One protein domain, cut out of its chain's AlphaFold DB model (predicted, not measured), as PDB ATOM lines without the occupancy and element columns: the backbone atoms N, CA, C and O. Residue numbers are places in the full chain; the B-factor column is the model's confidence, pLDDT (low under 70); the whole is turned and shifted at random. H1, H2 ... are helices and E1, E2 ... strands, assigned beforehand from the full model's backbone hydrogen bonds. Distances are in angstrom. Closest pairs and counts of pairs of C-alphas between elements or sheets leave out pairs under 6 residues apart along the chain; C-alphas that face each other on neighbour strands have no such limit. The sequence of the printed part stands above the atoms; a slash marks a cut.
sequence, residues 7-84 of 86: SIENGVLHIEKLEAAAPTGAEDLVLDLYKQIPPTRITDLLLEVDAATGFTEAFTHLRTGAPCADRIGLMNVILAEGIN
ATOM      1  N   SER A   7     -18.523 -40.693 -40.293       88.56
ATOM      2  CA  SER A   7     -18.002 -41.653 -41.267       88.56
ATOM      3  C   SER A   7     -16.799 -41.067 -42.005       88.56
ATOM      4  O   SER A   7     -16.606 -39.853 -42.072       88.56
ATOM      5  N   ILE A   8     -15.946 -41.944 -42.542       89.62
ATOM      6  CA  ILE A   8     -14.932 -41.546 -43.522       89.62
ATOM      7  C   ILE A   8     -15.330 -42.159 -44.858       89.62
ATOM      8  O   ILE A   8     -15.323 -43.383 -45.000       89.62
ATOM      9  N   GLU A   9     -15.626 -41.309 -45.835       88.81
ATOM     10  CA  GLU A   9     -16.014 -41.694 -47.191       88.81
ATOM     11  C   GLU A   9     -15.058 -41.025 -48.180       88.81
ATOM     12  O   GLU A   9     -14.852 -39.816 -48.142       88.81
ATOM     13  N   ASN A  10     -14.397 -41.813 -49.037       89.88
ATOM     14  CA  ASN A  10     -13.406 -41.322 -50.011       89.88
ATOM     15  C   ASN A  10     -12.288 -40.433 -49.414       89.88
ATOM     16  O   ASN A  10     -11.779 -39.534 -50.078       89.88
ATOM     17  N   GLY A  11     -11.896 -40.678 -48.160       89.81
ATOM     18  CA  GLY A  11     -10.875 -39.887 -47.457       89.81
ATOM     19  C   GLY A  11     -11.388 -38.579 -46.844       89.81
ATOM     20  O   GLY A  11     -10.598 -37.840 -46.262       89.81
ATOM     21  N   VAL A  12     -12.690 -38.307 -46.932       89.56
ATOM     22  CA  VAL A  12     -13.346 -37.147 -46.321       89.56
ATOM     23  C   VAL A  12     -14.021 -37.570 -45.021       89.56
ATOM     24  O   VAL A  12     -14.718 -38.582 -44.975       89.56
ATOM     25  N   LEU A  13     -13.798 -36.796 -43.958       88.19
ATOM     26  CA  LEU A  13     -14.462 -36.978 -42.672       88.19
ATOM     27  C   LEU A  13     -15.825 -36.280 -42.693       88.19
ATOM     28  O   LEU A  13     -15.898 -35.056 -42.790       88.19
ATOM     29  N   HIS A  14     -16.887 -37.064 -42.558       84.69
ATOM     30  CA  HIS A  14     -18.248 -36.594 -42.350       84.69
ATOM     31  C   HIS A  14     -18.594 -36.755 -40.870       84.69
ATOM     32  O   HIS A  14     -18.471 -37.848 -40.325       84.69
ATOM     33  N   ILE A  15     -19.006 -35.673 -40.212       88.69
ATOM     34  CA  ILE A  15     -19.426 -35.683 -38.805       88.69
ATOM     35  C   ILE A  15     -20.873 -35.211 -38.762       88.69
ATOM     36  O   ILE A  15     -21.202 -34.164 -39.325       88.69
ATOM     37  N   GLU A  16     -21.737 -35.983 -38.111       83.50
ATOM     38  CA  GLU A  16     -23.113 -35.573 -37.867       83.50
ATOM     39  C   GLU A  16     -23.125 -34.411 -36.869       83.50
ATOM     40  O   GLU A  16     -22.413 -34.415 -35.860       83.50
ATOM     41  N   LYS A  17     -23.931 -33.383 -37.151       82.19
ATOM     42  CA  LYS A  17     -24.105 -32.277 -36.212       82.19
ATOM     43  C   LYS A  17     -24.753 -32.827 -34.944       82.19
ATOM     44  O   LYS A  17     -25.810 -33.444 -35.012       82.19
ATOM     45  N   LEU A  18     -24.135 -32.566 -33.796       82.38
ATOM     46  CA  LEU A  18     -24.724 -32.943 -32.522       82.38
ATOM     47  C   LEU A  18     -25.985 -32.110 -32.272       82.38
ATOM     48  O   LEU A  18     -25.953 -30.878 -32.368       82.38
ATOM     49  N   GLU A  19     -27.078 -32.789 -31.941       83.88
ATOM     50  CA  GLU A  19     -28.288 -32.127 -31.468       83.88
ATOM     51  C   GLU A  19     -28.025 -31.455 -30.119       83.88
ATOM     52  O   GLU A  19     -27.330 -31.992 -29.249       83.88
ATOM     53  N   ALA A  20     -28.579 -30.257 -29.941       81.75
ATOM     54  CA  ALA A  20     -28.451 -29.543 -28.683       81.75
ATOM     55  C   ALA A  20     -29.187 -30.321 -27.580       81.75
ATOM     56  O   ALA A  20     -30.400 -30.501 -27.635       81.75
ATOM     57  N   ALA A  21     -28.446 -30.772 -26.568       87.44
ATOM     58  CA  ALA A  21     -28.972 -31.547 -25.440       87.44
ATOM     59  C   ALA A  21     -29.049 -30.723 -24.140       87.44
ATOM     60  O   ALA A  21     -29.032 -31.277 -23.040       87.44
ATOM     61  N   ALA A  22     -29.075 -29.392 -24.252       88.25
ATOM     62  CA  ALA A  22     -29.174 -28.517 -23.091       88.25
ATOM     63  C   ALA A  22     -30.536 -28.714 -22.389       88.25
ATOM     64  O   ALA A  22     -31.563 -28.788 -23.070       88.25
ATOM     65  N   PRO A  23     -30.580 -28.792 -21.045       90.50
ATOM     66  CA  PRO A  23     -31.837 -28.848 -20.307       90.50
ATOM     67  C   PRO A  23     -32.719 -27.620 -20.566       90.50
ATOM     68  O   PRO A  23     -32.217 -26.509 -20.747       90.50
ATOM     69  N   THR A  24     -34.039 -27.800 -20.499       90.00
ATOM     70  CA  THR A  24     -34.994 -26.683 -20.520       90.00
ATOM     71  C   THR A  24     -34.653 -25.675 -19.416       90.00
ATOM     72  O   THR A  24     -34.513 -26.061 -18.257       90.00
ATOM     73  N   GLY A  25     -34.522 -24.393 -19.770       87.75
ATOM     74  CA  GLY A  25     -34.166 -23.317 -18.833       87.75
ATOM     75  C   GLY A  25     -32.660 -23.090 -18.640       87.75
ATOM     76  O   GLY A  25     -32.271 -22.242 -17.841       87.75
ATOM     77  N   ALA A  26     -31.791 -23.804 -19.369       92.00
ATOM     78  CA  ALA A  26     -30.346 -23.560 -19.318       92.00
ATOM     79  C   ALA A  26     -29.971 -22.120 -19.725       92.00
ATOM     80  O   ALA A  26     -29.046 -21.548 -19.155       92.00
ATOM     81  N   GLU A  27     -30.701 -21.519 -20.666       88.38
ATOM     82  CA  GLU A  27     -30.482 -20.135 -21.113       88.38
ATOM     83  C   GLU A  27     -30.753 -19.113 -19.999       88.38
ATOM     84  O   GLU A  27     -29.949 -18.204 -19.784       88.38
ATOM     85  N   ASP A  28     -31.831 -19.305 -19.233       92.19
ATOM     86  CA  ASP A  28     -32.173 -18.443 -18.096       92.19
ATOM     87  C   ASP A  28     -31.097 -18.520 -17.009       92.19
ATOM     88  O   ASP A  28     -30.653 -17.498 -16.482       92.19
ATOM     89  N   LEU A  29     -30.605 -19.734 -16.728       91.94
ATOM     90  CA  LEU A  29     -29.515 -19.940 -15.777       91.94
ATOM     91  C   LEU A  29     -28.225 -19.254 -16.236       91.94
ATOM     92  O   LEU A  29     -27.543 -18.637 -15.419       91.94
ATOM     93  N   VAL A  30     -27.883 -19.331 -17.527       91.44
ATOM     94  CA  VAL A  30     -26.724 -18.617 -18.083       91.44
ATOM     95  C   VAL A  30     -26.859 -17.119 -17.823       91.44
ATOM     96  O   VAL A  30     -25.922 -16.499 -17.319       91.44
ATOM     97  N   LEU A  31     -28.028 -16.538 -18.096       91.06
ATOM     98  CA  LEU A  31     -28.266 -15.115 -17.877       91.06
ATOM     99  C   LEU A  31     -28.159 -14.729 -16.392       91.06
ATOM    100  O   LEU A  31     -27.593 -13.685 -16.062       91.06
ATOM    101  N   ASP A  32     -28.667 -15.566 -15.491       93.75
ATOM    102  CA  ASP A  32     -28.580 -15.330 -14.051       93.75
ATOM    103  C   ASP A  32     -27.157 -15.468 -13.505       93.75
ATOM    104  O   ASP A  32     -26.779 -14.719 -12.602       93.75
ATOM    105  N   LEU A  33     -26.343 -16.359 -14.074       92.69
ATOM    106  CA  LEU A  33     -24.913 -16.439 -13.773       92.69
ATOM    107  C   LEU A  33     -24.170 -15.195 -14.273       92.69
ATOM    108  O   LEU A  33     -23.368 -14.631 -13.532       92.69
ATOM    109  N   TYR A  34     -24.474 -14.708 -15.481       87.75
ATOM    110  CA  TYR A  34     -23.876 -13.475 -16.008       87.75
ATOM    111  C   TYR A  34     -24.129 -12.267 -15.100       87.75
ATOM    112  O   TYR A  34     -23.222 -11.468 -14.877       87.75
ATOM    113  N   LYS A  35     -25.333 -12.151 -14.523       90.81
ATOM    114  CA  LYS A  35     -25.675 -11.073 -13.575       90.81
ATOM    115  C   LYS A  35     -24.894 -11.139 -12.257       90.81
ATOM    116  O   LYS A  35     -24.829 -10.133 -11.556       90.81
ATOM    117  N   GLN A  36     -24.345 -12.298 -11.894       93.06
ATOM    118  CA  GLN A  36     -23.568 -12.480 -10.661       93.06
ATOM    119  C   GLN A  36     -22.097 -12.085 -10.821       93.06
ATOM    120  O   GLN A  36     -21.406 -11.904  -9.817       93.06
ATOM    121  N   ILE A  37     -21.607 -11.946 -12.057       87.19
ATOM    122  CA  ILE A  37     -20.229 -11.526 -12.309       87.19
ATOM    123  C   ILE A  37     -20.076 -10.068 -11.852       87.19
ATOM    124  O   ILE A  37     -20.841  -9.205 -12.294       87.19
ATOM    125  N   PRO A  38     -19.105  -9.759 -10.974       88.00
ATOM    126  CA  PRO A  38     -18.892  -8.392 -10.531       88.00
ATOM    127  C   PRO A  38     -18.487  -7.502 -11.716       88.00
ATOM    128  O   PRO A  38     -17.707  -7.926 -12.576       88.00
ATOM    129  N   PRO A  39     -18.971  -6.249 -11.766       87.06
ATOM    130  CA  PRO A  39     -18.560  -5.320 -12.805       87.06
ATOM    131  C   PRO A  39     -17.048  -5.097 -12.712       87.06
ATOM    132  O   PRO A  39     -16.530  -4.686 -11.675       87.06
ATOM    133  N   THR A  40     -16.348  -5.359 -13.811       88.25
ATOM    134  CA  THR A  40     -14.893  -5.197 -13.923       88.25
ATOM    135  C   THR A  40     -14.598  -4.134 -14.971       88.25
ATOM    136  O   THR A  40     -15.275  -4.064 -16.000       88.25
ATOM    137  N   ARG A  41     -13.608  -3.268 -14.725       86.75
ATOM    138  CA  ARG A  41     -13.193  -2.285 -15.732       86.75
ATOM    139  C   ARG A  41     -12.535  -3.031 -16.883       86.75
ATOM    140  O   ARG A  41     -11.615  -3.811 -16.665       86.75
ATOM    141  N   ILE A  42     -12.974  -2.757 -18.108       85.81
ATOM    142  CA  ILE A  42     -12.447  -3.432 -19.301       85.81
ATOM    143  C   ILE A  42     -10.919  -3.305 -19.414       85.81
ATOM    144  O   ILE A  42     -10.254  -4.253 -19.807       85.81
ATOM    145  N   THR A  43     -10.345  -2.179 -18.987       83.25
ATOM    146  CA  THR A  43      -8.892  -1.960 -18.969       83.25
ATOM    147  C   THR A  43      -8.156  -2.880 -17.999       83.25
ATOM    148  O   THR A  43      -7.046  -3.294 -18.307       83.25
ATOM    149  N   ASP A  44      -8.757  -3.229 -16.859       88.12
ATOM    150  CA  ASP A  44      -8.132  -4.120 -15.873       88.12
ATOM    151  C   ASP A  44      -8.076  -5.549 -16.431       88.12
ATOM    152  O   ASP A  44      -7.027  -6.187 -16.402       88.12
ATOM    153  N   LEU A  45      -9.163  -5.996 -17.072       90.25
ATOM    154  CA  LEU A  45      -9.192  -7.269 -17.794       90.25
ATOM    155  C   LEU A  45      -8.154  -7.305 -18.928       90.25
ATOM    156  O   LEU A  45      -7.475  -8.311 -19.118       90.25
ATOM    157  N   LEU A  46      -7.996  -6.212 -19.679       90.25
ATOM    158  CA  LEU A  46      -6.987  -6.140 -20.739       90.25
ATOM    159  C   LEU A  46      -5.555  -6.192 -20.198       90.25
ATOM    160  O   LEU A  46      -4.696  -6.783 -20.848       90.25
ATOM    161  N   LEU A  47      -5.294  -5.622 -19.020       90.62
ATOM    162  CA  LEU A  47      -3.998  -5.752 -18.350       90.62
ATOM    163  C   LEU A  47      -3.726  -7.196 -17.917       90.62
ATOM    164  O   LEU A  47      -2.603  -7.668 -18.075       90.62
ATOM    165  N   GLU A  48      -4.736  -7.919 -17.428       93.38
ATOM    166  CA  GLU A  48      -4.607  -9.349 -17.112       93.38
ATOM    167  C   GLU A  48      -4.320 -10.187 -18.364       93.38
ATOM    168  O   GLU A  48      -3.427 -11.036 -18.357       93.38
ATOM    169  N   VAL A  49      -5.026  -9.913 -19.465       92.94
ATOM    170  CA  VAL A  49      -4.785 -10.573 -20.754       92.94
ATOM    171  C   VAL A  49      -3.376 -10.274 -21.261       92.94
ATOM    172  O   VAL A  49      -2.674 -11.196 -21.678       92.94
ATOM    173  N   ASP A  50      -2.932  -9.017 -21.203       93.19
ATOM    174  CA  ASP A  50      -1.570  -8.632 -21.583       93.19
ATOM    175  C   ASP A  50      -0.520  -9.348 -20.729       93.19
ATOM    176  O   ASP A  50       0.438  -9.888 -21.271       93.19
ATOM    177  N   ALA A  51      -0.728  -9.446 -19.414       94.62
ATOM    178  CA  ALA A  51       0.176 -10.172 -18.527       94.62
ATOM    179  C   ALA A  51       0.245 -11.675 -18.848       94.62
ATOM    180  O   ALA A  51       1.315 -12.276 -18.751       94.62
ATOM    181  N   ALA A  52      -0.878 -12.289 -19.234       97.19
ATOM    182  CA  ALA A  52      -0.946 -13.715 -19.543       97.19
ATOM    183  C   ALA A  52      -0.411 -14.068 -20.940       97.19
ATOM    184  O   ALA A  52       0.084 -15.175 -21.147       97.19
ATOM    185  N   THR A  53      -0.544 -13.158 -21.906       95.88
ATOM    186  CA  THR A  53      -0.334 -13.466 -23.331       95.88
ATOM    187  C   THR A  53       0.762 -12.645 -24.000       95.88
ATOM    188  O   THR A  53       1.194 -13.006 -25.090       95.88
ATOM    189  N   GLY A  54       1.195 -11.542 -23.386       93.81
ATOM    190  CA  GLY A  54       2.053 -10.550 -24.032       93.81
ATOM    191  C   GLY A  54       1.340  -9.784 -25.147       93.81
ATOM    192  O   GLY A  54       1.990  -9.330 -26.081       93.81
ATOM    193  N   PHE A  55       0.008  -9.661 -25.102       92.62
ATOM    194  CA  PHE A  55      -0.804  -9.095 -26.187       92.62
ATOM    195  C   PHE A  55      -0.255  -7.778 -26.764       92.62
ATOM    196  O   PHE A  55      -0.219  -7.597 -27.982       92.62
ATOM    197  N   THR A  56       0.215  -6.862 -25.913       92.56
ATOM    198  CA  THR A  56       0.741  -5.562 -26.354       92.56
ATOM    199  C   THR A  56       2.056  -5.660 -27.137       92.56
ATOM    200  O   THR A  56       2.389  -4.732 -27.874       92.56
ATOM    201  N   GLU A  57       2.772  -6.786 -27.074       92.38
ATOM    202  CA  GLU A  57       3.994  -7.039 -27.851       92.38
ATOM    203  C   GLU A  57       3.721  -7.180 -29.354       92.38
ATOM    204  O   GLU A  57       4.621  -6.979 -30.167       92.38
ATOM    205  N   ALA A  58       2.474  -7.447 -29.755       92.56
ATOM    206  CA  ALA A  58       2.078  -7.415 -31.161       92.56
ATOM    207  C   ALA A  58       2.021  -5.983 -31.736       92.56
ATOM    208  O   ALA A  58       2.040  -5.801 -32.953       92.56
ATOM    209  N   PHE A  59       1.982  -4.958 -30.877       91.81
ATOM    210  CA  PHE A  59       1.784  -3.555 -31.247       91.81
ATOM    211  C   PHE A  59       3.049  -2.736 -30.989       91.81
ATOM    212  O   PHE A  59       3.110  -1.861 -30.121       91.81
ATOM    213  N   THR A  60       4.093  -3.032 -31.758       94.31
ATOM    214  CA  THR A  60       5.371  -2.321 -31.666       94.31
ATOM    215  C   THR A  60       5.449  -1.141 -32.625       94.31
ATOM    216  O   THR A  60       4.723  -1.030 -33.615       94.31
ATOM    217  N   HIS A  61       6.374  -0.229 -32.341       93.62
ATOM    218  CA  HIS A  61       6.668   0.885 -33.222       93.62
ATOM    219  C   HIS A  61       7.188   0.378 -34.580       93.62
ATOM    220  O   HIS A  61       8.291  -0.162 -34.665       93.62
ATOM    221  N   LEU A  62       6.441   0.647 -35.656       92.62
ATOM    222  CA  LEU A  62       6.638   0.081 -37.003       92.62
ATOM    223  C   LEU A  62       8.091   0.080 -37.511       92.62
ATOM    224  O   LEU A  62       8.531  -0.869 -38.150       92.62
ATOM    225  N   ARG A  63       8.845   1.153 -37.253       95.12
ATOM    226  CA  ARG A  63      10.218   1.305 -37.769       95.12
ATOM    227  C   ARG A  63      11.303   0.731 -36.858       95.12
ATOM    228  O   ARG A  63      12.386   0.425 -37.334       95.12
ATOM    229  N   THR A  64      11.060   0.680 -35.553       96.31
ATOM    230  CA  THR A  64      12.105   0.373 -34.556       96.31
ATOM    231  C   THR A  64      11.851  -0.936 -33.826       96.31
ATOM    232  O   THR A  64      12.752  -1.422 -33.154       96.31
ATOM    233  N   GLY A  65      10.636  -1.483 -33.913       94.94
ATOM    234  CA  GLY A  65      10.196  -2.629 -33.125       94.94
ATOM    235  C   GLY A  65      10.078  -2.338 -31.628       94.94
ATOM    236  O   GLY A  65       9.855  -3.258 -30.850       94.94
ATOM    237  N   ALA A  66      10.237  -1.082 -31.195       95.94
ATOM    238  CA  ALA A  66      10.174  -0.744 -29.779       95.94
ATOM    239  C   ALA A  66       8.755  -0.984 -29.227       95.94
ATOM    240  O   ALA A  66       7.783  -0.648 -29.914       95.94
ATOM    241  N   PRO A  67       8.615  -1.522 -28.003       93.50
ATOM    242  CA  PRO A  67       7.311  -1.681 -27.375       93.50
ATOM    243  C   PRO A  67       6.676  -0.317 -27.088       93.50
ATOM    244  O   PRO A  67       7.372   0.685 -26.888       93.50
ATOM    245  N   CYS A  68       5.345  -0.276 -27.033       92.31
ATOM    246  CA  CYS A  68       4.639   0.919 -26.591       92.31
ATOM    247  C   CYS A  68       4.867   1.139 -25.086       92.31
ATOM    248  O   CYS A  68       4.605   0.252 -24.273       92.31
ATOM    249  N   ALA A  69       5.360   2.322 -24.711       91.19
ATOM    250  CA  ALA A  69       5.617   2.658 -23.310       91.19
ATOM    251  C   ALA A  69       4.321   2.894 -22.516       91.19
ATOM    252  O   ALA A  69       4.256   2.575 -21.331       91.19
ATOM    253  N   ASP A  70       3.288   3.427 -23.174       92.06
ATOM    254  CA  ASP A  70       1.971   3.647 -22.583       92.06
ATOM    255  C   ASP A  70       1.017   2.503 -22.957       92.06
ATOM    256  O   ASP A  70       0.299   2.548 -23.960       92.06
ATOM    257  N   ARG A  71       1.027   1.448 -22.135       88.50
ATOM    258  CA  ARG A  71       0.176   0.266 -22.346       88.50
ATOM    259  C   ARG A  71      -1.312   0.579 -22.189       88.50
ATOM    260  O   ARG A  71      -2.120   0.050 -22.944       88.50
ATOM    261  N   ILE A  72      -1.675   1.458 -21.253       88.81
ATOM    262  CA  ILE A  72      -3.077   1.837 -21.017       88.81
ATOM    263  C   ILE A  72      -3.598   2.660 -22.199       88.81
ATOM    264  O   ILE A  72      -4.685   2.387 -22.708       88.81
ATOM    265  N   GLY A  73      -2.814   3.628 -22.679       90.81
ATOM    266  CA  GLY A  73      -3.136   4.401 -23.876       90.81
ATOM    267  C   GLY A  73      -3.314   3.517 -25.110       90.81
ATOM    268  O   GLY A  73      -4.305   3.658 -25.825       90.81
ATOM    269  N   LEU A  74      -2.419   2.544 -25.315       90.88
ATOM    270  CA  LEU A  74      -2.540   1.558 -26.392       90.88
ATOM    271  C   LEU A  74      -3.848   0.754 -26.298       90.88
ATOM    272  O   LEU A  74      -4.565   0.634 -27.288       90.88
ATOM    273  N   MET A  75      -4.190   0.241 -25.113       90.38
ATOM    274  CA  MET A  75      -5.431  -0.513 -24.890       90.38
ATOM    275  C   MET A  75      -6.685   0.333 -25.134       90.38
ATOM    276  O   MET A  75      -7.640  -0.158 -25.728       90.38
ATOM    277  N   ASN A  76      -6.677   1.610 -24.737       89.12
ATOM    278  CA  ASN A  76      -7.786   2.527 -25.010       89.12
ATOM    279  C   ASN A  76      -7.998   2.738 -26.514       89.12
ATOM    280  O   ASN A  76      -9.138   2.733 -26.972       89.12
ATOM    281  N   VAL A  77      -6.914   2.888 -27.282       89.94
ATOM    282  CA  VAL A  77      -6.985   3.004 -28.746       89.94
ATOM    283  C   VAL A  77      -7.516   1.710 -29.364       89.94
ATOM    284  O   VAL A  77      -8.435   1.761 -30.172       89.94
ATOM    285  N   ILE A  78      -7.005   0.546 -28.949       86.81
ATOM    286  CA  ILE A  78      -7.472  -0.756 -29.455       86.81
ATOM    287  C   ILE A  78      -8.958  -0.968 -29.157       86.81
ATOM    288  O   ILE A  78      -9.685  -1.436 -30.025       86.81
ATOM    289  N   LEU A  79      -9.429  -0.611 -27.959       87.12
ATOM    290  CA  LEU A  79     -10.852  -0.679 -27.624       87.12
ATOM    291  C   LEU A  79     -11.682   0.266 -28.494       87.12
ATOM    292  O   LEU A  79     -12.707  -0.149 -29.026       87.12
ATOM    293  N   ALA A  80     -11.242   1.514 -28.665       87.31
ATOM    294  CA  ALA A  80     -11.956   2.492 -29.481       87.31
ATOM    295  C   ALA A  80     -12.089   2.044 -30.950       87.31
ATOM    296  O   ALA A  80     -13.154   2.201 -31.544       87.31
ATOM    297  N   GLU A  81     -11.039   1.444 -31.514       81.38
ATOM    298  CA  GLU A  81     -11.022   0.979 -32.906       81.38
ATOM    299  C   GLU A  81     -11.675  -0.407 -33.081       81.38
ATOM    300  O   GLU A  81     -12.381  -0.647 -34.057       81.38
ATOM    301  N   GLY A  82     -11.488  -1.325 -32.128       67.00
ATOM    302  CA  GLY A  82     -11.989  -2.702 -32.187       67.00
ATOM    303  C   GLY A  82     -13.490  -2.836 -31.916       67.00
ATOM    304  O   GLY A  82     -14.124  -3.751 -32.435       67.00
ATOM    305  N   ILE A  83     -14.080  -1.906 -31.158       57.44
ATOM    306  CA  ILE A  83     -15.533  -1.856 -30.917       57.44
ATOM    307  C   ILE A  83     -16.297  -1.363 -32.164       57.44
ATOM    308  O   ILE A  83     -17.486  -1.635 -32.300       57.44
ATOM    309  N   ASN A  84     -15.623  -0.698 -33.110       53.94
ATOM    310  CA  ASN A  84     -16.235  -0.151 -34.329       53.94
ATOM    311  C   ASN A  84     -16.331  -1.139 -35.511       53.94
ATOM    312  O   ASN A  84     -16.748  -0.739 -36.596       53.94
TER     313      ASN A  84
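Overview. This is residues 7 to 84 of the 86 residues of the protein "DDE_Tnp_Tn3 domain-containing protein" of Halomonas sp. ND22Bw (UniProt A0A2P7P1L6). This is an open, stretched-out model in the form of a wide U: a small two-strand hairpin, E1 and E2, at one end, the lone helix H1 along the base, and a loose helical head of H2, H3 and H4 at the other end. In the head, H2 and H4 meet near their first residues like a V, with the short H3 near both and a long loop, residues 59 to 70, between H3 and H4; the rest of the U is thin, and residues 8 to 14 and 17 to 41 stand free. The printed part has 78 residues with two named strands and then four named helices, in the order E1, E2, H1, H2, H3, H4; the sheet, E1 - E2, is antiparallel and the class is mostly helix. The whole is extended, with a radius of gyration of the C-alphas of 21.1 A and spans of 52 by 45 by 25 A.

Arrangement. Start at E1, residues 7 to 9, and E2, residues 12 to 15: they form a hairpin, antiparallel at 154 degrees. Look across it at N 7 and O 14, 2.8 A apart, and at N 12 and O 9, 2.9 A apart, both within hydrogen-bond range. Next comes H1, residues 26 to 36, which touches no helix. Go on to H2, residues 42 to 53, and H4, residues 71 to 84: they touch, with the C-alphas of Thr 43 and Met 75 closest at 7.0 A, and their lines are only just about perpendicular at 71 degrees. H2 touches H4 with residues 43 to 46 alone, and H4 touches H2 with residues 72 to 76 alone. H3, residues 55 to 58, is close to H2 but not clearly touching, the closest C-alphas being those of Asp 50 and Thr 56 at 6.1 A. H3 is also close to H4 but not clearly touching, with the C-alphas of Thr 56 and Arg 71 closest at 7.1 A. H1 is apart from H2, H3 and H4. In H2 every O i to N i+4 pair is within hydrogen-bond range, in H1 6 of 7 and in H4 9 of 10; H3 is too short for such a pair.

Along the chain. Find C-alpha 7 at (-18.002, -41.653, -41.267), where E1 begins; E1 is 6.2 A long and E2 9.8 A. H1 begins at C-alpha 26, at (-30.346, -23.560, -19.318), and runs 15.6 A. H2 measures 16.2 A and H3 6.0 A. H4 runs 20.3 A and ends at C-alpha 84, at (-16.235, -0.151, -34.329).

Size, cuts and confidence. Look for the two C-alphas farthest apart at Thr 24 and Thr 64, 56.1 A from each other. The printed part has no cut. The link from H3 to H4, 12 residues, is long; that from E2 to H1, 10 residues, is short, and the other three are tight. The mean pLDDT of the printed part is 88.9, and residues 82 to 84, which belong to H4, are under 70.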